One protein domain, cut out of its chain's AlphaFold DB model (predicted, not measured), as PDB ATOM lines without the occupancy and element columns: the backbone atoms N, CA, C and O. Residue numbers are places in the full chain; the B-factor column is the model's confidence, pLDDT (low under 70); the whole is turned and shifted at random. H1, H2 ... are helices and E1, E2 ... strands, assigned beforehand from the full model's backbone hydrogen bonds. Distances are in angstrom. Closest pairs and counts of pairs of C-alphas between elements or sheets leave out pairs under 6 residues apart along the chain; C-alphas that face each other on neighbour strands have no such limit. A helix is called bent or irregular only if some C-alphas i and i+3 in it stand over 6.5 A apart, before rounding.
ATOM      1  N   ARG A 167     -35.306 -30.648  -3.612       88.19
ATOM      2  CA  ARG A 167     -35.598 -32.082  -3.550       88.19
ATOM      3  C   ARG A 167     -35.995 -32.568  -4.934       88.19
ATOM      4  O   ARG A 167     -36.817 -31.927  -5.581       88.19
ATOM      5  N   MET A 168     -35.435 -33.694  -5.367       87.50
ATOM      6  CA  MET A 168     -35.670 -34.271  -6.692       87.50
ATOM      7  C   MET A 168     -36.046 -35.745  -6.568       87.50
ATOM      8  O   MET A 168     -35.447 -36.473  -5.778       87.50
ATOM      9  N   VAL A 169     -37.025 -36.186  -7.354       83.88
ATOM     10  CA  VAL A 169     -37.472 -37.581  -7.425       83.88
ATOM     11  C   VAL A 169     -37.598 -37.970  -8.890       83.88
ATOM     12  O   VAL A 169     -38.323 -37.325  -9.645       83.88
ATOM     13  N   LYS A 170     -36.912 -39.040  -9.289       84.00
ATOM     14  CA  LYS A 170     -37.035 -39.627 -10.625       84.00
ATOM     15  C   LYS A 170     -38.059 -40.758 -10.602       84.00
ATOM     16  O   LYS A 170     -38.011 -41.637  -9.748       84.00
ATOM     17  N   GLN A 171     -38.975 -40.727 -11.556       84.38
ATOM     18  CA  GLN A 171     -40.068 -41.675 -11.721       84.38
ATOM     19  C   GLN A 171     -40.098 -42.184 -13.161       84.38
ATOM     20  O   GLN A 171     -39.621 -41.515 -14.083       84.38
ATOM     21  N   SER A 172     -40.678 -43.364 -13.364       86.62
ATOM     22  CA  SER A 172     -40.907 -43.912 -14.704       86.62
ATOM     23  C   SER A 172     -42.271 -44.576 -14.809       86.62
ATOM     24  O   SER A 172     -42.810 -45.047 -13.806       86.62
ATOM     25  N   ARG A 173     -42.825 -44.652 -16.020       88.12
ATOM     26  CA  ARG A 173     -43.995 -45.482 -16.343       88.12
ATOM     27  C   ARG A 173     -43.908 -46.032 -17.760       88.12
ATOM     28  O   ARG A 173     -43.153 -45.521 -18.584       88.12
ATOM     29  N   LEU A 174     -44.734 -47.033 -18.040       92.00
ATOM     30  CA  LEU A 174     -44.933 -47.570 -19.378       92.00
ATOM     31  C   LEU A 174     -46.186 -46.993 -20.029       92.00
ATOM     32  O   LEU A 174     -47.252 -46.909 -19.424       92.00
ATOM     33  N   LEU A 175     -46.054 -46.620 -21.292       93.56
ATOM     34  CA  LEU A 175     -47.142 -46.200 -22.158       93.56
ATOM     35  C   LEU A 175     -47.258 -47.176 -23.326       93.56
ATOM     36  O   LEU A 175     -46.266 -47.744 -23.799       93.56
ATOM     37  N   LYS A 176     -48.489 -47.347 -23.815       93.31
ATOM     38  CA  LYS A 176     -48.713 -48.063 -25.066       93.31
ATOM     39  C   LYS A 176     -48.029 -47.294 -26.196       93.31
ATOM     40  O   LYS A 176     -48.260 -46.100 -26.367       93.31
ATOM     41  N   GLY A 177     -47.197 -47.998 -26.952       93.56
ATOM     42  CA  GLY A 177     -46.642 -47.527 -28.217       93.56
ATOM     43  C   GLY A 177     -47.165 -48.388 -29.360       93.56
ATOM     44  O   GLY A 177     -48.367 -48.618 -29.474       93.56
ATOM     45  N   THR A 178     -46.256 -48.907 -30.184       95.31
ATOM     46  CA  THR A 178     -46.571 -49.902 -31.226       95.31
ATOM     47  C   THR A 178     -46.552 -51.342 -30.706       95.31
ATOM     48  O   THR A 178     -46.915 -52.255 -31.439       95.31
ATOM     49  N   GLY A 179     -46.069 -51.545 -29.477       91.81
ATOM     50  CA  GLY A 179     -46.026 -52.840 -28.800       91.81
ATOM     51  C   GLY A 179     -47.382 -53.281 -28.224       91.81
ATOM     52  O   GLY A 179     -48.398 -52.609 -28.438       91.81
ATOM     53  N   PRO A 180     -47.408 -54.397 -27.475       93.44
ATOM     54  CA  PRO A 180     -48.614 -54.891 -26.814       93.44
ATOM     55  C   PRO A 180     -49.143 -53.904 -25.763       93.44
ATOM     56  O   PRO A 180     -48.461 -52.953 -25.367       93.44
ATOM     57  N   ASP A 181     -50.370 -54.145 -25.303       92.56
ATOM     58  CA  ASP A 181     -50.971 -53.362 -24.225       92.56
ATOM     59  C   ASP A 181     -50.145 -53.452 -22.934       92.56
ATOM     60  O   ASP A 181     -49.573 -54.491 -22.599       92.56
ATOM     61  N   VAL A 182     -50.087 -52.336 -22.205       89.38
ATOM     62  CA  VAL A 182     -49.363 -52.232 -20.936       89.38
ATOM     63  C   VAL A 182     -50.180 -52.913 -19.839       89.38
ATOM     64  O   VAL A 182     -51.339 -52.560 -19.616       89.38
ATOM     65  N   SER A 183     -49.567 -53.873 -19.142       83.50
ATOM     66  CA  SER A 183     -50.169 -54.556 -17.993       83.50
ATOM     67  C   SER A 183     -50.609 -53.571 -16.904       83.50
ATOM     68  O   SER A 183     -50.039 -52.485 -16.760       83.50
ATOM     69  N   ALA A 184     -51.597 -53.967 -16.095       77.00
ATOM     70  CA  ALA A 184     -52.047 -53.179 -14.947       77.00
ATOM     71  C   ALA A 184     -50.854 -52.738 -14.072       77.00
ATOM     72  O   ALA A 184     -49.862 -53.456 -13.959       77.00
ATOM     73  N   ASP A 185     -50.938 -51.537 -13.492       76.62
ATOM     74  CA  ASP A 185     -49.922 -50.909 -12.624       76.62
ATOM     75  C   ASP A 185     -48.597 -50.486 -13.280       76.62
ATOM     76  O   ASP A 185     -47.832 -49.707 -12.699       76.62
ATOM     77  N   GLN A 186     -48.328 -50.907 -14.518       81.44
ATOM     78  CA  GLN A 186     -47.107 -50.519 -15.228       81.44
ATOM     79  C   GLN A 186     -47.161 -49.092 -15.803       81.44
ATOM     80  O   GLN A 186     -46.118 -48.467 -16.004       81.44
ATOM     81  N   GLY A 187     -48.364 -48.547 -15.999       79.06
ATOM     82  CA  GLY A 187     -48.601 -47.176 -16.471       79.06
ATOM     83  C   GLY A 187     -48.650 -46.094 -15.387       79.06
ATOM     84  O   GLY A 187     -48.970 -44.943 -15.687       79.06
ATOM     85  N   ASP A 188     -48.345 -46.434 -14.135       77.38
ATOM     86  CA  ASP A 188     -48.495 -45.537 -12.987       77.38
ATOM     87  C   ASP A 188     -47.143 -45.052 -12.445       77.38
ATOM     88  O   ASP A 188     -46.365 -45.843 -11.915       77.38
ATOM     89  N   PHE A 189     -46.877 -43.743 -12.510       72.19
ATOM     90  CA  PHE A 189     -45.658 -43.132 -11.958       72.19
ATOM     91  C   PHE A 189     -45.481 -43.346 -10.448       72.19
ATOM     92  O   PHE A 189     -44.346 -43.393  -9.967       72.19
ATOM     93  N   THR A 190     -46.577 -43.478  -9.700       62.16
ATOM     94  CA  THR A 190     -46.560 -43.600  -8.233       62.16
ATOM     95  C   THR A 190     -46.117 -44.982  -7.748       62.16
ATOM     96  O   THR A 190     -45.792 -45.144  -6.574       62.16
ATOM     97  N   LYS A 191     -46.016 -45.951  -8.671       62.16
ATOM     98  CA  LYS A 191     -45.499 -47.312  -8.451       62.16
ATOM     99  C   LYS A 191     -44.090 -47.509  -9.018       62.16
ATOM    100  O   LYS A 191     -43.733 -48.612  -9.433       62.16
ATOM    101  N   THR A 192     -43.302 -46.434  -9.096       58.28
ATOM    102  CA  THR A 192     -41.890 -46.527  -9.491       58.28
ATOM    103  C   THR A 192     -41.118 -47.306  -8.419       58.28
ATOM    104  O   THR A 192     -41.156 -46.884  -7.265       58.28
ATOM    105  N   PRO A 193     -40.378 -48.376  -8.771       49.41
ATOM    106  CA  PRO A 193     -39.549 -49.106  -7.814       49.41
ATOM    107  C   PRO A 193     -38.602 -48.183  -7.041       49.41
ATOM    108  O   PRO A 193     -37.796 -47.476  -7.648       49.41
ATOM    109  N   GLY A 194     -38.696 -48.194  -5.709       49.78
ATOM    110  CA  GLY A 194     -37.770 -47.471  -4.827       49.78
ATOM    111  C   GLY A 194     -38.019 -45.961  -4.716       49.78
ATOM    112  O   GLY A 194     -37.224 -45.261  -4.086       49.78
ATOM    113  N   ALA A 195     -39.113 -45.435  -5.279       44.41
ATOM    114  CA  ALA A 195     -39.522 -44.045  -5.075       44.41
ATOM    115  C   ALA A 195     -40.241 -43.897  -3.720       44.41
ATOM    116  O   ALA A 195     -41.462 -43.810  -3.643       44.41
ATOM    117  N   ALA A 196     -39.461 -43.853  -2.640       44.97
ATOM    118  CA  ALA A 196     -39.928 -43.726  -1.255       44.97
ATOM    119  C   ALA A 196     -40.651 -42.414  -0.912       44.97
ATOM    120  O   ALA A 196     -41.122 -42.231   0.211       44.97
ATOM    121  N   PHE A 197     -40.677 -41.464  -1.842       49.19
ATOM    122  CA  PHE A 197     -41.020 -40.085  -1.557       49.19
ATOM    123  C   PHE A 197     -42.121 -39.594  -2.482       49.19
ATOM    124  O   PHE A 197     -41.932 -39.499  -3.695       49.19
ATOM    125  N   ASP A 198     -43.242 -39.198  -1.883       52.75
ATOM    126  CA  ASP A 198     -44.122 -38.218  -2.501       52.75
ATOM    127  C   ASP A 198     -43.316 -36.910  -2.660       52.75
ATOM    128  O   ASP A 198     -42.870 -36.330  -1.660       52.75
ATOM    129  N   PRO A 199     -43.073 -36.443  -3.898       49.59
ATOM    130  CA  PRO A 199     -42.270 -35.253  -4.138       49.59
ATOM    131  C   PRO A 199     -42.929 -33.972  -3.606       49.59
ATOM    132  O   PRO A 199     -42.225 -32.981  -3.410       49.59
ATOM    133  N   ILE A 200     -44.237 -33.981  -3.333       47.72
ATOM    134  CA  ILE A 200     -45.038 -32.812  -2.945       47.72
ATOM    135  C   ILE A 200     -45.359 -32.829  -1.445       47.72
ATOM    136  O   ILE A 200     -45.357 -31.773  -0.812       47.72
ATOM    137  N   ALA A 201     -45.571 -33.998  -0.836       48.44
ATOM    138  CA  ALA A 201     -45.817 -34.060   0.602       48.44
ATOM    139  C   ALA A 201     -44.561 -33.688   1.413       48.44
ATOM    140  O   ALA A 201     -43.442 -34.161   1.162       48.44
ATOM    141  N   LYS A 202     -44.746 -32.844   2.436       44.25
ATOM    142  CA  LYS A 202     -43.775 -32.716   3.529       44.25
ATOM    143  C   LYS A 202     -43.661 -34.102   4.177       44.25
ATOM    144  O   LYS A 202     -44.710 -34.664   4.499       44.25
ATOM    145  N   PRO A 203     -42.459 -34.683   4.345       43.28
ATOM    146  CA  PRO A 203     -42.338 -36.011   4.936       43.28
ATOM    147  C   PRO A 203     -43.004 -35.995   6.315       43.28
ATOM    148  O   PRO A 203     -42.599 -35.235   7.192       43.28
ATOM    149  N   SER A 204     -44.057 -36.791   6.511       38.03
ATOM    150  CA  SER A 204     -44.682 -36.959   7.831       38.03
ATOM    151  C   SER A 204     -43.814 -37.811   8.764       38.03
ATOM    152  O   SER A 204     -44.056 -37.855   9.968       38.03
ATOM    153  N   THR A 205     -42.776 -38.453   8.218       39.34
ATOM    154  CA  THR A 205     -41.746 -39.205   8.939       39.34
ATOM    155  C   THR A 205     -40.364 -38.905   8.335       39.34
ATOM    156  O   THR A 205     -40.273 -38.712   7.120       39.34
ATOM    157  N   PRO A 206     -39.289 -38.808   9.147       41.41
ATOM    158  CA  PRO A 206     -37.919 -38.681   8.645       41.41
ATOM    159  C   PRO A 206     -37.542 -39.859   7.741       41.41
ATOM    160  O   PRO A 206     -37.993 -40.979   7.978       41.41
ATOM    161  N   PHE A 207     -36.681 -39.625   6.747       43.22
ATOM    162  CA  PHE A 207     -36.111 -40.704   5.940       43.22
ATOM    163  C   PHE A 207     -35.400 -41.734   6.827       43.22
ATOM    164  O   PHE A 207     -34.451 -41.406   7.541       43.22
ATOM    165  N   ASP A 208     -35.850 -42.984   6.768       41.53
ATOM    166  CA  ASP A 208     -35.223 -44.093   7.475       41.53
ATOM    167  C   ASP A 208     -34.163 -44.753   6.583       41.53
ATOM    168  O   ASP A 208     -34.438 -45.688   5.828       41.53
ATOM    169  N   ALA A 209     -32.926 -44.266   6.695       38.50
ATOM    170  CA  ALA A 209     -31.772 -44.800   5.972       38.50
ATOM    171  C   ALA A 209     -31.466 -46.274   6.303       38.50
ATOM    172  O   ALA A 209     -30.795 -46.948   5.520       38.50
ATOM    173  N   SER A 210     -31.974 -46.807   7.425       36.75
ATOM    174  CA  SER A 210     -31.755 -48.207   7.815       36.75
ATOM    175  C   SER A 210     -32.561 -49.207   6.980       36.75
ATOM    176  O   SER A 210     -32.260 -50.400   6.998       36.75
ATOM    177  N   LYS A 211     -33.529 -48.732   6.181       39.28
ATOM    178  CA  LYS A 211     -34.278 -49.575   5.236       39.28
ATOM    179  C   LYS A 211     -33.687 -49.600   3.826       39.28
ATOM    180  O   LYS A 211     -34.252 -50.256   2.954       39.28
ATOM    181  N   GLY A 212     -32.554 -48.931   3.590       32.53
ATOM    182  CA  GLY A 212     -31.944 -48.833   2.260       32.53
ATOM    183  C   GLY A 212     -32.938 -48.341   1.199       32.53
ATOM    184  O   GLY A 212     -33.995 -47.800   1.514       32.53
ATOM    185  N   ALA A 213     -32.651 -48.583  -0.078       36.59
ATOM    186  CA  ALA A 213     -33.567 -48.321  -1.197       36.59
ATOM    187  C   ALA A 213     -34.912 -49.102  -1.141       36.59
ATOM    188  O   ALA A 213     -35.640 -49.139  -2.129       36.59
ATOM    189  N   ALA A 214     -35.245 -49.745  -0.012       30.25
ATOM    190  CA  ALA A 214     -36.422 -50.583   0.196       30.25
ATOM    191  C   ALA A 214     -37.486 -49.937   1.105       30.25
ATOM    192  O   ALA A 214     -38.312 -50.636   1.691       30.25
ATOM    193  N   PHE A 215     -37.513 -48.608   1.216       36.38
ATOM    194  CA  PHE A 215     -38.703 -47.906   1.697       36.38
ATOM    195  C   PHE A 215     -39.582 -47.548   0.500       36.38
ATOM    196  O   PHE A 215     -39.710 -46.394   0.153       36.38
ATOM    197  N   ASP A 216     -40.175 -48.523  -0.179       41.78
ATOM    198  CA  ASP A 216     -41.282 -48.218  -1.084       41.78
ATOM    199  C   ASP A 216     -42.589 -48.378  -0.299       41.78
ATOM    200  O   ASP A 216     -43.033 -49.514  -0.103       41.78
ATOM    201  N   PRO A 217     -43.209 -47.295   0.206       38.44
ATOM    202  CA  PRO A 217     -44.477 -47.414   0.920       38.44
ATOM    203  C   PRO A 217     -45.615 -47.935   0.020       38.44
ATOM    204  O   PRO A 217     -46.664 -48.301   0.547       38.44
ATOM    205  N   ASN A 218     -45.405 -48.015  -1.304       39.56
ATOM    206  CA  ASN A 218     -46.381 -48.443  -2.305       39.56
ATOM    207  C   ASN A 218     -46.074 -49.807  -2.955       39.56
ATOM    208  O   ASN A 218     -46.872 -50.256  -3.778       39.56
ATOM    209  N   GLY A 219     -44.964 -50.482  -2.624       48.69
ATOM    210  CA  GLY A 219     -44.614 -51.774  -3.234       48.69
ATOM    211  C   GLY A 219     -44.384 -51.685  -4.750       48.69
ATOM    212  O   GLY A 219     -45.066 -52.351  -5.527       48.69
ATOM    213  N   GLY A 220     -43.456 -50.829  -5.173       56.75
ATOM    214  CA  GLY A 220     -43.179 -50.498  -6.565       56.75
ATOM    215  C   GLY A 220     -42.938 -51.708  -7.452       56.75
ATOM    216  O   GLY A 220     -42.379 -52.732  -7.055       56.75
ATOM    217  N   VAL A 221     -43.391 -51.571  -8.693       63.94
ATOM    218  CA  VAL A 221     -43.483 -52.673  -9.648       63.94
ATOM    219  C   VAL A 221     -42.361 -52.521 -10.662       63.94
ATOM    220  O   VAL A 221     -42.325 -51.537 -11.408       63.94
ATOM    221  N   ALA A 222     -41.438 -53.488 -10.692       73.44
ATOM    222  CA  ALA A 222     -40.414 -53.554 -11.730       73.44
ATOM    223  C   ALA A 222     -41.078 -53.467 -13.112       73.44
ATOM    224  O   ALA A 222     -42.065 -54.154 -13.386       73.44
ATOM    225  N   ARG A 223     -40.573 -52.580 -13.973       77.69
ATOM    226  CA  ARG A 223     -41.143 -52.386 -15.310       77.69
ATOM    227  C   ARG A 223     -40.718 -53.546 -16.202       77.69
ATOM    228  O   ARG A 223     -39.536 -53.871 -16.245       77.69
ATOM    229  N   THR A 224     -41.664 -54.137 -16.929       85.00
ATOM    230  CA  THR A 224     -41.396 -55.227 -17.880       85.00
ATOM    231  C   THR A 224     -41.868 -54.813 -19.278       85.00
ATOM    232  O   THR A 224     -42.887 -55.321 -19.754       85.00
ATOM    233  N   PRO A 225     -41.202 -53.831 -19.913       88.19
ATOM    234  CA  PRO A 225     -41.559 -53.411 -21.262       88.19
ATOM    235  C   PRO A 225     -41.425 -54.553 -22.271       88.19
ATOM    236  O   PRO A 225     -40.517 -55.375 -22.170       88.19
ATOM    237  N   ALA A 226     -42.277 -54.540 -23.290       92.25
ATOM    238  CA  ALA A 226     -42.081 -55.288 -24.524       92.25
ATOM    239  C   ALA A 226     -41.600 -54.354 -25.654       92.25
ATOM    240  O   ALA A 226     -41.884 -53.147 -25.606       92.25
ATOM    241  N   PRO A 227     -40.942 -54.894 -26.700       95.19
ATOM    242  CA  PRO A 227     -40.587 -54.133 -27.892       95.19
ATOM    243  C   PRO A 227     -41.762 -53.312 -28.430       95.19
ATOM    244  O   PRO A 227     -42.898 -53.783 -28.550       95.19
ATOM    245  N   GLY A 228     -41.501 -52.041 -28.726       94.94
ATOM    246  CA  GLY A 228     -42.496 -51.073 -29.171       94.94
ATOM    247  C   GLY A 228     -43.315 -50.400 -28.067       94.94
ATOM    248  O   GLY A 228     -44.092 -49.498 -28.392       94.94
ATOM    249  N   ASN A 229     -43.184 -50.777 -26.790       96.56
ATOM    250  CA  ASN A 229     -43.693 -49.953 -25.687       96.56
ATOM    251  C   ASN A 229     -42.886 -48.655 -25.548       96.56
ATOM    252  O   ASN A 229     -41.791 -48.518 -26.091       96.56
ATOM    253  N   ILE A 230     -43.442 -47.689 -24.820       97.06
ATOM    254  CA  ILE A 230     -42.780 -46.418 -24.527       97.06
ATOM    255  C   ILE A 230     -42.496 -46.352 -23.028       97.06
ATOM    256  O   ILE A 230     -43.407 -46.499 -22.216       97.06
ATOM    257  N   LEU A 231     -41.243 -46.103 -22.664       93.81
ATOM    258  CA  LEU A 231     -40.835 -45.705 -21.324       93.81
ATOM    259  C   LEU A 231     -40.895 -44.184 -21.226       93.81
ATOM    260  O   LEU A 231     -40.195 -43.480 -21.952       93.81
ATOM    261  N   GLU A 232     -41.723 -43.674 -20.324       94.88
ATOM    262  CA  GLU A 232     -41.740 -42.256 -19.976       94.88
ATOM    263  C   GLU A 232     -41.036 -42.058 -18.638       94.88
ATOM    264  O   GLU A 232     -41.427 -42.649 -17.629       94.88
ATOM    265  N   TYR A 233     -40.015 -41.205 -18.635       92.88
ATOM    266  CA  TYR A 233     -39.301 -40.777 -17.439       92.88
ATOM    267  C   TYR A 233     -39.755 -39.381 -17.026       92.88
ATOM    268  O   TYR A 233     -40.063 -38.531 -17.863       92.88
ATOM    269  N   ARG A 234     -39.770 -39.142 -15.715       92.44
ATOM    270  CA  ARG A 234     -40.081 -37.843 -15.121       92.44
ATOM    271  C   ARG A 234     -39.210 -37.605 -13.899       92.44
ATOM    272  O   ARG A 234     -39.277 -38.365 -12.942       92.44
ATOM    273  N   VAL A 235     -38.449 -36.524 -13.906       91.75
ATOM    274  CA  VAL A 235     -37.792 -35.963 -12.728       91.75
ATOM    275  C   VAL A 235     -38.689 -34.859 -12.191       91.75
ATOM    276  O   VAL A 235     -38.837 -33.821 -12.827       91.75
ATOM    277  N   THR A 236     -39.307 -35.078 -11.036       89.75
ATOM    278  CA  THR A 236     -40.062 -34.048 -10.312       89.75
ATOM    279  C   THR A 236     -39.134 -33.378  -9.314       89.75
ATOM    280  O   THR A 236     -38.453 -34.068  -8.556       89.75
ATOM    281  N   TYR A 237     -39.118 -32.049  -9.277       92.12
ATOM    282  CA  TYR A 237     -38.289 -31.297  -8.347       92.12
ATOM    283  C   TYR A 237     -39.052 -30.149  -7.686       92.12
ATOM    284  O   TYR A 237     -39.902 -29.506  -8.301       92.12
ATOM    285  N   ILE A 238     -38.752 -29.913  -6.408       92.25
ATOM    286  CA  ILE A 238     -39.384 -28.887  -5.575       92.25
ATOM    287  C   ILE A 238     -38.327 -28.148  -4.760       92.25
ATOM    288  O   ILE A 238     -37.430 -28.760  -4.175       92.25
ATOM    289  N   ASN A 239     -38.448 -26.825  -4.691       95.75
ATOM    290  CA  ASN A 239     -37.716 -26.039  -3.706       95.75
ATOM    291  C   ASN A 239     -38.461 -26.109  -2.363       95.75
ATOM    292  O   ASN A 239     -39.539 -25.544  -2.224       95.75
ATOM    293  N   ILE A 240     -37.895 -26.809  -1.382       94.56
ATOM    294  CA  ILE A 240     -38.529 -27.061  -0.077       94.56
ATOM    295  C   ILE A 240     -38.329 -25.929   0.940       94.56
ATOM    296  O   ILE A 240     -38.695 -26.086   2.104       94.56
ATOM    297  N   SER A 241     -37.667 -24.836   0.553       96.56
ATOM    298  CA  SER A 241     -37.471 -23.718   1.474       96.56
ATOM    299  C   SER A 241     -38.783 -23.004   1.792       96.56
ATOM    300  O   SER A 241     -39.770 -23.145   1.065       96.56
ATOM    301  N   ASP A 242     -38.803 -22.255   2.896       94.56
ATOM    302  CA  ASP A 242     -40.002 -21.522   3.286       94.56
ATOM    303  C   ASP A 242     -40.263 -20.381   2.284       94.56
ATOM    304  O   ASP A 242     -39.334 -19.636   1.932       94.56
ATOM    305  N   PRO A 243     -41.509 -20.238   1.796       94.31
ATOM    306  CA  PRO A 243     -41.888 -19.136   0.929       94.31
ATOM    307  C   PRO A 243     -41.956 -17.828   1.701       94.31
ATOM    308  O   PRO A 243     -42.129 -17.825   2.915       94.31
ATOM    309  N   LEU A 244     -41.866 -16.720   0.964       93.50
ATOM    310  CA  LEU A 244     -42.077 -15.386   1.517       93.50
ATOM    311  C   LEU A 244     -43.448 -15.352   2.197       93.50
ATOM    312  O   LEU A 244     -44.453 -15.688   1.564       93.50
ATOM    313  N   ALA A 245     -43.488 -14.927   3.453       90.44
ATOM    314  CA  ALA A 245     -44.723 -14.799   4.200       90.44
ATOM    315  C   ALA A 245     -44.675 -13.470   4.943       90.44
ATOM    316  O   ALA A 245     -43.981 -13.381   5.925       90.44
ATOM    317  N   GLY A 246     -45.390 -12.443   4.487       93.12
ATOM    318  CA  GLY A 246     -45.215 -11.082   5.010       93.12
ATOM    319  C   GLY A 246     -44.298 -10.245   4.117       93.12
ATOM    320  O   GLY A 246     -44.447 -10.265   2.892       93.12
ATOM    321  N   SER A 247     -43.395  -9.463   4.708       96.38
ATOM    322  CA  SER A 247     -42.554  -8.494   3.991       96.38
ATOM    323  C   SER A 247     -41.142  -8.436   4.555       96.38
ATOM    324  O   SER A 247     -40.975  -8.394   5.765       96.38
ATOM    325  N   GLY A 248     -40.136  -8.297   3.693       96.19
ATOM    326  CA  GLY A 248     -38.750  -8.096   4.130       96.19
ATOM    327  C   GLY A 248     -37.976  -9.384   4.421       96.19
ATOM    328  O   GLY A 248     -36.754  -9.307   4.519       96.19
ATOM    329  N   ASP A 249     -38.638 -10.548   4.469       97.12
ATOM    330  CA  ASP A 249     -37.944 -11.837   4.574       97.12
ATOM    331  C   ASP A 249     -37.031 -12.088   3.373       97.12
ATOM    332  O   ASP A 249     -37.327 -11.734   2.223       97.12
ATOM    333  N   ILE A 250     -35.942 -12.803   3.631       97.50
ATOM    334  CA  ILE A 250     -35.016 -13.244   2.594       97.50
ATOM    335  C   ILE A 250     -35.289 -14.711   2.278       97.50
ATOM    336  O   ILE A 250     -35.018 -15.610   3.074       97.50
ATOM    337  N   ILE A 251     -35.800 -14.958   1.074       96.81
ATOM    338  CA  ILE A 251     -36.110 -16.302   0.581       96.81
ATOM    339  C   ILE A 251     -34.948 -16.941  -0.179       96.81
ATOM    340  O   ILE A 251     -34.121 -16.263  -0.791       96.81
ATOM    341  N   LEU A 252     -34.946 -18.272  -0.218       96.56
ATOM    342  CA  LEU A 252     -33.941 -19.066  -0.913       96.56
ATOM    343  C   LEU A 252     -34.509 -19.592  -2.234       96.56
ATOM    344  O   LEU A 252     -35.336 -20.497  -2.255       96.56
ATOM    345  N   LYS A 253     -34.075 -19.022  -3.358       96.69
ATOM    346  CA  LYS A 253     -34.463 -19.484  -4.700       96.69
ATOM    347  C   LYS A 253     -33.375 -20.385  -5.274       96.69
ATOM    348  O   LYS A 253     -32.192 -20.105  -5.090       96.69
ATOM    349  N   ALA A 254     -33.764 -21.434  -5.992       95.44
ATOM    350  CA  ALA A 254     -32.818 -22.181  -6.817       95.44
ATOM    351  C   ALA A 254     -32.621 -21.431  -8.137       95.44
ATOM    352  O   ALA A 254     -33.594 -21.030  -8.773       95.44
ATOM    353  N   ASP A 255     -31.368 -21.230  -8.523       92.75
ATOM    354  CA  ASP A 255     -30.962 -20.550  -9.751       92.75
ATOM    355  C   ASP A 255     -29.901 -21.395 -10.459       92.75
ATOM    356  O   ASP A 255     -29.166 -22.137  -9.801       92.75
ATOM    357  N   LYS A 256     -29.818 -21.279 -11.791       90.69
ATOM    358  CA  LYS A 256     -28.853 -22.009 -12.637       90.69
ATOM    359  C   LYS A 256     -28.876 -23.525 -12.411       90.69
ATOM    360  O   LYS A 256     -27.833 -24.181 -12.404       90.69
ATOM    361  N   LEU A 257     -30.066 -24.082 -12.197       94.88
ATOM    362  CA  LEU A 257     -30.243 -25.522 -12.061       94.88
ATOM    363  C   LEU A 257     -29.958 -26.205 -13.403       94.88
ATOM    364  O   LEU A 257     -30.501 -25.812 -14.436       94.88
ATOM    365  N   VAL A 258     -29.137 -27.250 -13.353       96.62
ATOM    366  CA  VAL A 258     -28.871 -28.142 -14.481       96.62
ATOM    367  C   VAL A 258     -29.219 -29.563 -14.061       96.62
ATOM    368  O   VAL A 258     -28.629 -30.090 -13.116       96.62
ATOM    369  N   ILE A 259     -30.153 -30.188 -14.772       95.69
ATOM    370  CA  ILE A 259     -30.507 -31.597 -14.608       95.69
ATOM    371  C   ILE A 259     -29.864 -32.366 -15.758       95.69
ATOM    372  O   ILE A 259     -30.067 -32.061 -16.930       95.69
ATOM    373  N   THR A 260     -29.043 -33.357 -15.420       95.25
ATOM    374  CA  THR A 260     -28.377 -34.213 -16.404       95.25
ATOM    375  C   THR A 260     -28.906 -35.631 -16.295       95.25
ATOM    376  O   THR A 260     -28.750 -36.275 -15.262       95.25
ATOM    377  N   GLU A 261     -29.472 -36.124 -17.389       95.19
ATOM    378  CA  GLU A 261     -29.938 -37.497 -17.539       95.19
ATOM    379  C   GLU A 261     -29.066 -38.185 -18.584       95.19
ATOM    380  O   GLU A 261     -29.203 -37.932 -19.778       95.19
ATOM    381  N   ASP A 262     -28.142 -39.032 -18.133       95.12
ATOM    382  CA  ASP A 262     -27.226 -39.792 -18.987       95.12
ATOM    383  C   ASP A 262     -27.589 -41.275 -18.933       95.12
ATOM    384  O   ASP A 262     -27.542 -41.884 -17.866       95.12
ATOM    385  N   GLY A 263     -27.993 -41.840 -20.070       94.38
ATOM    386  CA  GLY A 263     -28.457 -43.222 -20.204       94.38
ATOM    387  C   GLY A 263     -27.355 -44.247 -20.370       94.38
ATOM    388  O   GLY A 263     -27.660 -45.424 -20.552       94.38
ATOM    389  N   THR A 264     -26.107 -43.783 -20.345       94.00
ATOM    390  CA  THR A 264     -24.895 -44.593 -20.472       94.00
ATOM    391  C   THR A 264     -24.022 -44.526 -19.218       94.00
ATOM    392  O   THR A 264     -22.910 -45.050 -19.221       94.00
ATOM    393  N   ASP A 265     -24.502 -43.888 -18.141       89.19
ATOM    394  CA  ASP A 265     -23.745 -43.748 -16.897       89.19
ATOM    395  C   ASP A 265     -23.562 -45.117 -16.210       89.19
ATOM    396  O   ASP A 265     -24.540 -45.698 -15.715       89.19
ATOM    397  N   PRO A 266     -22.315 -45.615 -16.080       82.50
ATOM    398  CA  PRO A 266     -22.036 -46.909 -15.462       82.50
ATOM    399  C   PRO A 266     -22.437 -46.983 -13.979       82.50
ATOM    400  O   PRO A 266     -22.426 -48.069 -13.402       82.50
ATOM    401  N   LYS A 267     -22.787 -45.857 -13.340       77.75
ATOM    402  CA  LYS A 267     -23.255 -45.803 -11.947       77.75
ATOM    403  C   LYS A 267     -24.736 -46.147 -11.761       77.75
ATOM    404  O   LYS A 267     -25.184 -46.180 -10.617       77.75
ATOM    405  N   GLY A 268     -25.486 -46.419 -12.831       72.44
ATOM    406  CA  GLY A 268     -26.808 -47.048 -12.699       72.44
ATOM    407  C   GLY A 268     -27.869 -46.669 -13.730       72.44
ATOM    408  O   GLY A 268     -28.944 -47.260 -13.700       72.44
ATOM    409  N   ASN A 269     -27.612 -45.729 -14.644       83.50
ATOM    410  CA  ASN A 269     -28.540 -45.449 -15.741       83.50
ATOM    411  C   ASN A 269     -28.092 -46.208 -16.995       83.50
ATOM    412  O   ASN A 269     -27.021 -45.944 -17.531       83.50
ATOM    413  N   ASN A 270     -28.939 -47.106 -17.490       87.69
ATOM    414  CA  ASN A 270     -28.634 -47.983 -18.624       87.69
ATOM    415  C   ASN A 270     -29.702 -47.918 -19.732       87.69
ATOM    416  O   ASN A 270     -29.833 -48.830 -20.540       87.69
ATOM    417  N   TRP A 271     -30.515 -46.861 -19.774       90.06
ATOM    418  CA  TRP A 271     -31.624 -46.781 -20.726       90.06
ATOM    419  C   TRP A 271     -31.173 -46.523 -22.175       90.06
ATOM    420  O   TRP A 271     -31.982 -46.671 -23.083       90.06
ATOM    421  N   ALA A 272     -29.912 -46.153 -22.422       93.44
ATOM    422  CA  ALA A 272     -29.351 -45.973 -23.767       93.44
ATOM    423  C   ALA A 272     -28.136 -46.877 -24.032       93.44
ATOM    424  O   ALA A 272     -27.241 -46.494 -24.786       93.44
ATOM    425  N   VAL A 273     -28.092 -48.061 -23.416       93.44
ATOM    426  CA  VAL A 273     -27.101 -49.097 -23.738       93.44
ATOM    427  C   VAL A 273     -27.773 -50.310 -24.374       93.44
ATOM    428  O   VAL A 273     -28.985 -50.479 -24.280       93.44
ATOM    429  N   ASP A 274     -26.964 -51.116 -25.047       92.75
ATOM    430  CA  ASP A 274     -27.302 -52.453 -25.535       92.75
ATOM    431  C   ASP A 274     -26.910 -53.450 -24.432       92.75
ATOM    432  O   ASP A 274     -25.717 -53.661 -24.192       92.75
ATOM    433  N   ASN A 275     -27.887 -53.966 -23.676       88.00
ATOM    434  CA  ASN A 275     -27.596 -54.868 -22.550       88.00
ATOM    435  C   ASN A 275     -27.490 -56.341 -22.981       88.00
ATOM    436  O   ASN A 275     -26.909 -57.143 -22.242       88.00
ATOM    437  N   ASP A 276     -28.040 -56.718 -24.139       89.69
ATOM    438  CA  ASP A 276     -28.056 -58.100 -24.638       89.69
ATOM    439  C   ASP A 276     -26.996 -58.378 -25.729       89.69
ATOM    440  O   ASP A 276     -26.797 -59.530 -26.121       89.69
ATOM    441  N   ASN A 277     -26.236 -57.352 -26.123       91.62
ATOM    442  CA  ASN A 277     -25.189 -57.347 -27.147       91.62
ATOM    443  C   ASN A 277     -25.692 -57.707 -28.554       91.62
ATOM    444  O   ASN A 277     -24.965 -58.334 -29.335       91.62
ATOM    445  N   ASN A 278     -26.925 -57.330 -28.897       93.94
ATOM    446  CA  ASN A 278     -27.496 -57.561 -30.229       93.94
ATOM    447  C   ASN A 278     -27.158 -56.447 -31.254       93.94
ATOM    448  O   ASN A 278     -27.634 -56.484 -32.392       93.94
ATOM    449  N   ALA A 279     -26.300 -55.493 -30.869       94.38
ATOM    450  CA  ALA A 279     -25.912 -54.285 -31.599       94.38
ATOM    451  C   ALA A 279     -27.021 -53.224 -31.746       94.38
ATOM    452  O   ALA A 279     -26.889 -52.296 -32.554       94.38
ATOM    453  N   VAL A 280     -28.088 -53.328 -30.952       95.56
ATOM    454  CA  VAL A 280     -29.190 -52.371 -30.848       95.56
ATOM    455  C   VAL A 280     -29.334 -51.951 -29.387       95.56
ATOM    456  O   VAL A 280     -29.389 -52.780 -28.495       95.56
ATOM    457  N   ILE A 281     -29.396 -50.646 -29.115       95.75
ATOM    458  CA  ILE A 281     -29.676 -50.164 -27.750       95.75
ATOM    459  C   ILE A 281     -31.075 -50.604 -27.311       95.75
ATOM    460  O   ILE A 281     -31.983 -50.636 -28.133       95.75
ATOM    461  N   ASP A 282     -31.300 -50.850 -26.026       93.75
ATOM    462  CA  ASP A 282     -32.590 -51.381 -25.555       93.75
ATOM    463  C   ASP A 282     -33.750 -50.389 -25.743       93.75
ATOM    464  O   ASP A 282     -34.918 -50.771 -25.859       93.75
ATOM    465  N   THR A 283     -33.451 -49.086 -25.762       96.81
ATOM    466  CA  THR A 283     -34.459 -48.060 -26.027       96.81
ATOM    467  C   THR A 283     -33.907 -46.928 -26.882       96.81
ATOM    468  O   THR A 283     -32.776 -46.490 -26.676       96.81
ATOM    469  N   SER A 284     -34.722 -46.400 -27.793       98.00
ATOM    470  CA  SER A 284     -34.418 -45.248 -28.656       98.00
ATOM    471  C   SER A 284     -35.144 -43.993 -28.176       98.00
ATOM    472  O   SER A 284     -36.284 -44.072 -27.713       98.00
ATOM    473  N   ASN A 285     -34.544 -42.815 -28.332       98.25
ATOM    474  CA  ASN A 285     -35.211 -41.543 -28.043       98.25
ATOM    475  C   ASN A 285     -36.476 -41.349 -28.900       98.25
ATOM    476  O   ASN A 285     -36.511 -41.753 -30.066       98.25
ATOM    477  N   ILE A 286     -37.493 -40.684 -28.344       98.38
ATOM    478  CA  ILE A 286     -38.656 -40.196 -29.095       98.38
ATOM    479  C   ILE A 286     -38.535 -38.671 -29.239       98.38
ATOM    480  O   ILE A 286     -38.753 -37.956 -28.253       98.38
ATOM    481  N   PRO A 287     -38.220 -38.156 -30.443       98.31
ATOM    482  CA  PRO A 287     -38.056 -36.724 -30.654       98.31
ATOM    483  C   PRO A 287     -39.312 -35.918 -30.313       98.31
ATOM    484  O   PRO A 287     -40.438 -36.351 -30.554       98.31
ATOM    485  N   GLY A 288     -39.112 -34.729 -29.751       97.75
ATOM    486  CA  GLY A 288     -40.149 -33.793 -29.326       97.75
ATOM    487  C   GLY A 288     -40.728 -34.065 -27.936       97.75
ATOM    488  O   GLY A 288     -41.635 -33.346 -27.519       97.75
ATOM    489  N   THR A 289     -40.237 -35.078 -27.213       98.25
ATOM    490  CA  THR A 289     -40.802 -35.470 -25.906       98.25
ATOM    491  C   THR A 289     -40.030 -34.940 -24.701       98.25
ATOM    492  O   THR A 289     -40.615 -34.826 -23.625       98.25
ATOM    493  N   ALA A 290     -38.746 -34.601 -24.860       98.31
ATOM    494  CA  ALA A 290     -37.936 -34.055 -23.775       98.31
ATOM    495  C   ALA A 290     -38.347 -32.607 -23.465       98.31
ATOM    496  O   ALA A 290     -38.245 -31.732 -24.327       98.31
ATOM    497  N   LYS A 291     -38.832 -32.348 -22.247       97.75
ATOM    498  CA  LYS A 291     -39.399 -31.049 -21.872       97.75
ATOM    499  C   LYS A 291     -39.376 -30.812 -20.363       97.75
ATOM    500  O   LYS A 291     -39.788 -31.680 -19.593       97.75
ATOM    501  N   ASP A 292     -38.988 -29.602 -19.963       97.94
ATOM    502  CA  ASP A 292     -39.259 -29.076 -18.623       97.94
ATOM    503  C   ASP A 292     -40.628 -28.370 -18.569       97.94
ATOM    504  O   ASP A 292     -41.108 -27.780 -19.541       97.94
ATOM    505  N   SER A 293     -41.293 -28.457 -17.420       96.56
ATOM    506  CA  SER A 293     -42.582 -27.803 -17.163       96.56
ATOM    507  C   SER A 293     -42.505 -26.272 -17.065       96.56
ATOM    508  O   SER A 293     -43.534 -25.610 -17.194       96.56
ATOM    509  N   GLY A 294     -41.318 -25.720 -16.807       95.19
ATOM    510  CA  GLY A 294     -41.011 -24.297 -16.708       95.19
ATOM    511  C   GLY A 294     -40.076 -23.816 -17.823       95.19
ATOM    512  O   GLY A 294     -39.966 -24.434 -18.882       95.19
ATOM    513  N   ALA A 295     -39.430 -22.667 -17.610       95.81
ATOM    514  CA  ALA A 295     -38.553 -22.065 -18.609       95.81
ATOM    515  C   ALA A 295     -37.152 -22.695 -18.571       95.81
ATOM    516  O   ALA A 295     -36.328 -22.376 -17.710       95.81
ATOM    517  N   ALA A 296     -36.850 -23.549 -19.544       97.44
ATOM    518  CA  ALA A 296     -35.559 -24.217 -19.647       97.44
ATOM    519  C   ALA A 296     -35.134 -24.446 -21.103       97.44
ATOM    520  O   ALA A 296     -35.935 -24.351 -22.034       97.44
ATOM    521  N   THR A 297     -33.850 -24.745 -21.290       97.62
ATOM    522  CA  THR A 297     -33.278 -25.209 -22.556       97.62
ATOM    523  C   THR A 297     -32.805 -26.647 -22.394       97.62
ATOM    524  O   THR A 297     -31.918 -26.917 -21.585       97.62
ATOM    525  N   VAL A 298     -33.351 -27.554 -23.205       98.38
ATOM    526  CA  VAL A 298     -32.915 -28.954 -23.258       98.38
ATOM    527  C   VAL A 298     -31.886 -29.116 -24.372       98.38
ATOM    528  O   VAL A 298     -32.172 -28.859 -25.541       98.38
ATOM    529  N   THR A 299     -30.680 -29.550 -24.010       98.44
ATOM    530  CA  THR A 299     -29.606 -29.890 -24.951       98.44
ATOM    531  C   THR A 299     -29.455 -31.404 -25.040       98.44
ATOM    532  O   THR A 299     -29.435 -32.098 -24.022       98.44
ATOM    533  N   PHE A 300     -29.315 -31.919 -26.260       98.62
ATOM    534  CA  PHE A 300     -29.242 -33.349 -26.552       98.62
ATOM    535  C   PHE A 300     -27.810 -33.761 -26.887       98.62
ATOM    536  O   PHE A 300     -27.057 -32.990 -27.490       98.62
ATOM    537  N   PHE A 301     -27.436 -34.986 -26.515       98.44
ATOM    538  CA  PHE A 301     -26.097 -35.526 -26.735       98.44
ATOM    539  C   PHE A 301     -26.130 -36.965 -27.261       98.44
ATOM    540  O   PHE A 301     -26.969 -37.771 -26.859       98.44
ATOM    541  N   THR A 302     -25.167 -37.281 -28.126       96.75
ATOM    542  CA  THR A 302     -24.762 -38.643 -28.499       96.75
ATOM    543  C   THR A 302     -23.360 -38.861 -27.940       96.75
ATOM    544  O   THR A 302     -22.396 -38.222 -28.382       96.75
ATOM    545  N   GLY A 303     -23.242 -39.710 -26.922       89.31
ATOM    546  CA  GLY A 303     -22.057 -39.756 -26.070       89.31
ATOM    547  C   GLY A 303     -21.769 -38.370 -25.481       89.31
ATOM    548  O   GLY A 303     -22.632 -37.746 -24.870       89.31
ATOM    549  N   SER A 304     -20.561 -37.854 -25.706       90.00
ATOM    550  CA  SER A 304     -20.157 -36.515 -25.249       90.00
ATOM    551  C   SER A 304     -20.410 -35.393 -26.264       90.00
ATOM    552  O   SER A 304     -20.120 -34.235 -25.967       90.00
ATOM    553  N   THR A 305     -20.931 -35.700 -27.455       95.56
ATOM    554  CA  THR A 305     -21.100 -34.716 -28.538       95.56
ATOM    555  C   THR A 305     -22.520 -34.168 -28.545       95.56
ATOM    556  O   THR A 305     -23.476 -34.942 -28.581       95.56
ATOM    557  N   SER A 306     -22.666 -32.839 -28.536       96.50
ATOM    558  CA  SER A 306     -23.975 -32.196 -28.683       96.50
ATOM    559  C   SER A 306     -24.571 -32.492 -30.062       96.50
ATOM    560  O   SER A 306     -23.870 -32.512 -31.072       96.50
ATOM    561  N   THR A 307     -25.873 -32.746 -30.099       96.06
ATOM    562  CA  THR A 307     -26.639 -33.105 -31.295       96.06
ATOM    563  C   THR A 307     -28.002 -32.408 -31.263       96.06
ATOM    564  O   THR A 307     -28.404 -31.842 -30.249       96.06
ATOM    565  N   GLY A 308     -28.735 -32.462 -32.377       96.69
ATOM    566  CA  GLY A 308     -30.175 -32.210 -32.364       96.69
ATOM    567  C   GLY A 308     -30.948 -33.360 -31.713       96.69
ATOM    568  O   GLY A 308     -30.411 -34.457 -31.531       96.69
ATOM    569  N   ASP A 309     -32.216 -33.103 -31.412       97.75
ATOM    570  CA  ASP A 309     -33.166 -34.114 -30.961       97.75
ATOM    571  C   ASP A 309     -33.415 -35.142 -32.077       97.75
ATOM    572  O   ASP A 309     -34.041 -34.843 -33.097       97.75
ATOM    573  N   LYS A 310     -32.842 -36.338 -31.930       97.12
ATOM    574  CA  LYS A 310     -32.827 -37.380 -32.965       97.12
ATOM    575  C   LYS A 310     -33.096 -38.753 -32.372       97.12
ATOM    576  O   LYS A 310     -32.986 -38.939 -31.165       97.12
ATOM    577  N   THR A 311     -33.411 -39.710 -33.235       97.75
ATOM    578  CA  THR A 311     -33.621 -41.109 -32.861       97.75
ATOM    579  C   THR A 311     -32.708 -42.026 -33.674       97.75
ATOM    580  O   THR A 311     -32.412 -41.729 -34.835       97.75
ATOM    581  N   GLY A 312     -32.257 -43.125 -33.080       96.38
ATOM    582  CA  GLY A 312     -31.443 -44.149 -33.728       96.38
ATOM    583  C   GLY A 312     -31.407 -45.443 -32.919       96.38
ATOM    584  O   GLY A 312     -31.811 -45.474 -31.765       96.38
ATOM    585  N   THR A 313     -30.903 -46.517 -33.521       95.75
ATOM    586  CA  THR A 313     -30.868 -47.852 -32.897       95.75
ATOM    587  C   THR A 313     -29.531 -48.180 -32.241       95.75
ATOM    588  O   THR A 313     -29.384 -49.242 -31.658       95.75
ATOM    589  N   THR A 314     -28.541 -47.290 -32.311       95.94
ATOM    590  CA  THR A 314     -27.224 -47.481 -31.682       95.94
ATOM    591  C   THR A 314     -26.847 -46.278 -30.824       95.94
ATOM    592  O   THR A 314     -27.286 -45.156 -31.102       95.94
ATOM    593  N   VAL A 315     -25.944 -46.481 -29.857       93.75
ATOM    594  CA  VAL A 315     -25.369 -45.423 -29.000       93.75
ATOM    595  C   VAL A 315     -24.791 -44.264 -29.827       93.75
ATOM    596  O   VAL A 315     -24.864 -43.114 -29.411       93.75
ATOM    597  N   ALA A 316     -24.245 -44.536 -31.018       94.50
ATOM    598  CA  ALA A 316     -23.633 -43.531 -31.895       94.50
ATOM    599  C   ALA A 316     -24.645 -42.737 -32.745       94.50
ATOM    600  O   ALA A 316     -24.311 -41.702 -33.322       94.50
ATOM    601  N   THR A 317     -25.879 -43.221 -32.853       96.38
ATOM    602  CA  THR A 317     -26.905 -42.633 -33.728       96.38
ATOM    603  C   THR A 317     -28.079 -42.036 -32.963       96.38
ATOM    604  O   THR A 317     -28.768 -41.182 -33.511       96.38
ATOM    605  N   ASP A 318     -28.285 -42.440 -31.710       98.19
ATOM    606  CA  ASP A 318     -29.392 -41.994 -30.863       98.19
ATOM    607  C   ASP A 318     -28.987 -40.873 -29.889       98.19
ATOM    608  O   ASP A 318     -27.804 -40.538 -29.744       98.19
ATOM    609  N   VAL A 319     -29.972 -40.273 -29.217       98.31
ATOM    610  CA  VAL A 319     -29.718 -39.444 -28.032       98.31
ATOM    611  C   VAL A 319     -29.470 -40.349 -26.831       98.31
ATOM    612  O   VAL A 319     -30.353 -41.092 -26.401       98.31
ATOM    613  N   THR A 320     -28.289 -40.223 -26.237       97.62
ATOM    614  CA  THR A 320     -27.862 -40.998 -25.065       97.62
ATOM    615  C   THR A 320     -27.857 -40.170 -23.786       97.62
ATOM    616  O   THR A 320     -27.723 -40.723 -22.699       97.62
ATOM    617  N   LYS A 321     -27.979 -38.842 -23.899       98.00
ATOM    618  CA  LYS A 321     -27.968 -37.926 -22.760       98.00
ATOM    619  C   LYS A 321     -28.781 -36.661 -23.035       98.00
ATOM    620  O   LYS A 321     -28.680 -36.070 -24.112       98.00
ATOM    621  N   TYR A 322     -29.527 -36.230 -22.024       98.19
ATOM    622  CA  TYR A 322     -30.249 -34.962 -21.980       98.19
ATOM    623  C   TYR A 322     -29.630 -34.064 -20.906       98.19
ATOM    624  O   TYR A 322     -29.321 -34.519 -19.802       98.19
ATOM    625  N   VAL A 323     -29.454 -32.785 -21.225       98.25
ATOM    626  CA  VAL A 323     -29.068 -31.751 -20.261       98.25
ATOM    627  C   VAL A 323     -30.138 -30.675 -20.285       98.25
ATOM    628  O   VAL A 323     -30.234 -29.913 -21.245       98.25
ATOM    629  N   ASP A 324     -30.941 -30.631 -19.233       98.19
ATOM    630  CA  ASP A 324     -31.953 -29.611 -19.012       98.19
ATOM    631  C   ASP A 324     -31.356 -28.474 -18.178       98.19
ATOM    632  O   ASP A 324     -30.886 -28.688 -17.062       98.19
ATOM    633  N   THR A 325     -31.296 -27.274 -18.752       98.06
ATOM    634  CA  THR A 325     -30.741 -26.079 -18.105       98.06
ATOM    635  C   THR A 325     -31.841 -25.052 -17.917       98.06
ATOM    636  O   THR A 325     -32.334 -24.478 -18.893       98.06
ATOM    637  N   LEU A 326     -32.206 -24.792 -16.664       97.12
ATOM    638  CA  LEU A 326     -33.212 -23.788 -16.345       97.12
ATOM    639  C   LEU A 326     -32.697 -22.391 -16.704       97.12
ATOM    640  O   LEU A 326     -31.538 -22.044 -16.469       97.12
ATOM    641  N   THR A 327     -33.591 -21.589 -17.273       96.12
ATOM    642  CA  THR A 327     -33.322 -20.194 -17.673       96.12
ATOM    643  C   THR A 327     -33.903 -19.179 -16.693       96.12
ATOM    644  O   THR A 327     -33.660 -17.980 -16.815       96.12
ATOM    645  N   ASP A 328     -34.656 -19.662 -15.710       95.38
ATOM    646  CA  ASP A 328     -35.264 -18.892 -14.641       95.38
ATOM    647  C   ASP A 328     -35.038 -19.561 -13.274       95.38
ATOM    648  O   ASP A 328     -34.350 -20.574 -13.136       95.38
ATOM    649  N   GLN A 329     -35.608 -18.950 -12.235       95.94
ATOM    650  CA  GLN A 329     -35.461 -19.400 -10.856       95.94
ATOM    651  C   GLN A 329     -36.619 -20.305 -10.427       95.94
ATOM    652  O   GLN A 329     -37.770 -20.109 -10.824       95.94
ATOM    653  N   VAL A 330     -36.330 -21.240  -9.523       96.38
ATOM    654  CA  VAL A 330     -37.339 -22.049  -8.829       96.38
ATOM    655  C   VAL A 330     -37.598 -21.432  -7.458       96.38
ATOM    656  O   VAL A 330     -36.757 -21.500  -6.551       96.38
ATOM    657  N   ALA A 331     -38.755 -20.790  -7.318       96.38
ATOM    658  CA  ALA A 331     -39.167 -20.155  -6.071       96.38
ATOM    659  C   ALA A 331     -39.449 -21.203  -4.973       96.38
ATOM    660  O   ALA A 331     -39.781 -22.343  -5.302       96.38
ATOM    661  N   PRO A 332     -39.343 -20.845  -3.682       96.00
ATOM    662  CA  PRO A 332     -39.787 -21.708  -2.587       96.00
ATOM    663  C   PRO A 332     -41.205 -22.260  -2.807       96.00
ATOM    664  O   PRO A 332     -42.091 -21.544  -3.274       96.00
ATOM    665  N   GLY A 333     -41.412 -23.540  -2.503       90.75
ATOM    666  CA  GLY A 333     -42.664 -24.270  -2.718       90.75
ATOM    667  C   GLY A 333     -42.994 -24.588  -4.181       90.75
ATOM    668  O   GLY A 333     -43.915 -25.364  -4.437       90.75
ATOM    669  N   GLN A 334     -42.265 -24.034  -5.156       93.38
ATOM    670  CA  GLN A 334     -42.531 -24.291  -6.568       93.38
ATOM    671  C   GLN A 334     -42.114 -25.716  -6.938       93.38
ATOM    672  O   GLN A 334     -40.964 -26.111  -6.743       93.38
ATOM    673  N   VAL A 335     -43.058 -26.452  -7.525       90.31
ATOM    674  CA  VAL A 335     -42.855 -27.789  -8.095       90.31
ATOM    675  C   VAL A 335     -42.721 -27.673  -9.607       90.31
ATOM    676  O   VAL A 335     -43.477 -26.939 -10.248       90.31
ATOM    677  N   ARG A 336     -41.781 -28.417 -10.181       94.19
ATOM    678  CA  ARG A 336     -41.574 -28.547 -11.624       94.19
ATOM    679  C   ARG A 336     -41.212 -29.983 -11.983       94.19
ATOM    680  O   ARG A 336     -40.919 -30.808 -11.116       94.19
ATOM    681  N   THR A 337     -41.257 -30.284 -13.273       95.19
ATOM    682  CA  THR A 337     -40.900 -31.589 -13.816       95.19
ATOM    683  C   THR A 337     -40.078 -31.454 -15.087       95.19
ATOM    684  O   THR A 337     -40.508 -30.744 -15.993       95.19
ATOM    685  N   PHE A 338     -39.013 -32.242 -15.204       97.56
ATOM    686  CA  PHE A 338     -38.345 -32.545 -16.467       97.56
ATOM    687  C   PHE A 338     -38.731 -33.961 -16.905       97.56
ATOM    688  O   PHE A 338     -38.609 -34.904 -16.123       97.56
ATOM    689  N   GLY A 339     -39.245 -34.138 -18.120       96.81
ATOM    690  CA  GLY A 339     -39.664 -35.447 -18.631       96.81
ATOM    691  C   GLY A 339     -39.153 -35.721 -20.036       96.81
ATOM    692  O   GLY A 339     -38.886 -34.786 -20.779       96.81
ATOM    693  N   PHE A 340     -39.021 -37.000 -20.387       98.12
ATOM    694  CA  PHE A 340     -38.649 -37.472 -21.726       98.12
ATOM    695  C   PHE A 340     -39.177 -38.893 -21.957       98.12
ATOM    696  O   PHE A 340     -39.426 -39.637 -21.003       98.12
ATOM    697  N   GLN A 341     -39.356 -39.278 -23.222       98.00
ATOM    698  CA  GLN A 341     -39.846 -40.603 -23.597       98.00
ATOM    699  C   GLN A 341     -38.853 -41.352 -24.476       98.00
ATOM    700  O   GLN A 341     -38.139 -40.772 -25.297       98.00
ATOM    701  N   ARG A 342     -38.848 -42.676 -24.321       97.75
ATOM    702  CA  ARG A 342     -38.021 -43.593 -25.100       97.75
ATOM    703  C   ARG A 342     -38.840 -44.787 -25.561       97.75
ATOM    704  O   ARG A 342     -39.647 -45.314 -24.802       97.75
ATOM    705  N   LYS A 343     -38.652 -45.211 -26.805       97.75
ATOM    706  CA  LYS A 343     -39.281 -46.403 -27.373       97.75
ATOM    707  C   LYS A 343     -38.398 -47.610 -27.094       97.75
ATOM    708  O   LYS A 343     -37.213 -47.562 -27.384       97.75
ATOM    709  N   VAL A 344     -38.982 -48.681 -26.584       96.38
ATOM    710  CA  VAL A 344     -38.306 -49.966 -26.379       96.38
ATOM    711  C   VAL A 344     -38.097 -50.622 -27.742       96.38
ATOM    712  O   VAL A 344     -39.049 -50.679 -28.534       96.38
ATOM    713  N   ASN A 345     -36.871 -51.052 -28.032       94.44
ATOM    714  CA  ASN A 345     -36.513 -51.688 -29.303       94.44
ATOM    715  C   ASN A 345     -36.819 -53.187 -29.311       94.44
ATOM    716  O   ASN A 345     -36.902 -53.795 -28.222       94.44
TER     717      ASN A 345
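Overview. This is residues 167 to 345 of the 345 residues of an uncharacterized protein of Nostocaceae cyanobacterium (UniProt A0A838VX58). What shape is it? Two twisted four-stranded sheets, E1 E2 E8 E4 and E3 E7 E5 E6, lie next to each other amid long loops, with little regular structure overall. What is printed? The printed part has 179 residues, only 59 of them in named elements, in the order E1 H1 E2 E3 E4 E5 E6 E7 E8; the class is mostly strand, with strands holding 53 of those 59, and both sheets are antiparallel. The whole is compact, radius of gyration of the C-alphas 17.8 A, and spans 60 by 37 by 28 A.

Arrangement. What joins E1, residues 167 to 175, E2, 230 to 239, E8, 335 to 344, and E4, 283 to 285? N 169 and O 236, N 231 and O 342, and N 284 and O 343 are within hydrogen-bond range, each 2.8 A. And E3, 258 to 262, E7, 321 to 326, E5, 296 to 302, and E6, 305 to 307? N 259 and O 324 are 2.8 A apart, N 297 and O 325 2.8 A, and, in the hairpin E5 and E6, N 302 and O 305 2.9 A. Where do the sheets come near? The closest C-alphas of E7 and E8, Asp 324 and Phe 338, are 7.5 A apart. And H1, 209 to 214? It is on neither sheet and irregular, C-alphas 210 and 213 being 9.2 A apart; 0 of 2 O i to N i+4 and 2 of 3 O i to N i+3 pairs are within range.

Along the chain. Where does E1 begin? C-alpha 167 is at (-35.598, -32.082, -3.550). Where does E8 end? C-alpha 344 is at (-38.306, -49.966, -26.379), 29.1 A from C-alpha 335.

Size, cuts and confidence. Which links are long? E1 to H1, H1 to E2, E2 to E3, E3 to E4 and E6 to E7. Where is confidence low? Residues 190 to 221 are under 70; the printed part has no cut.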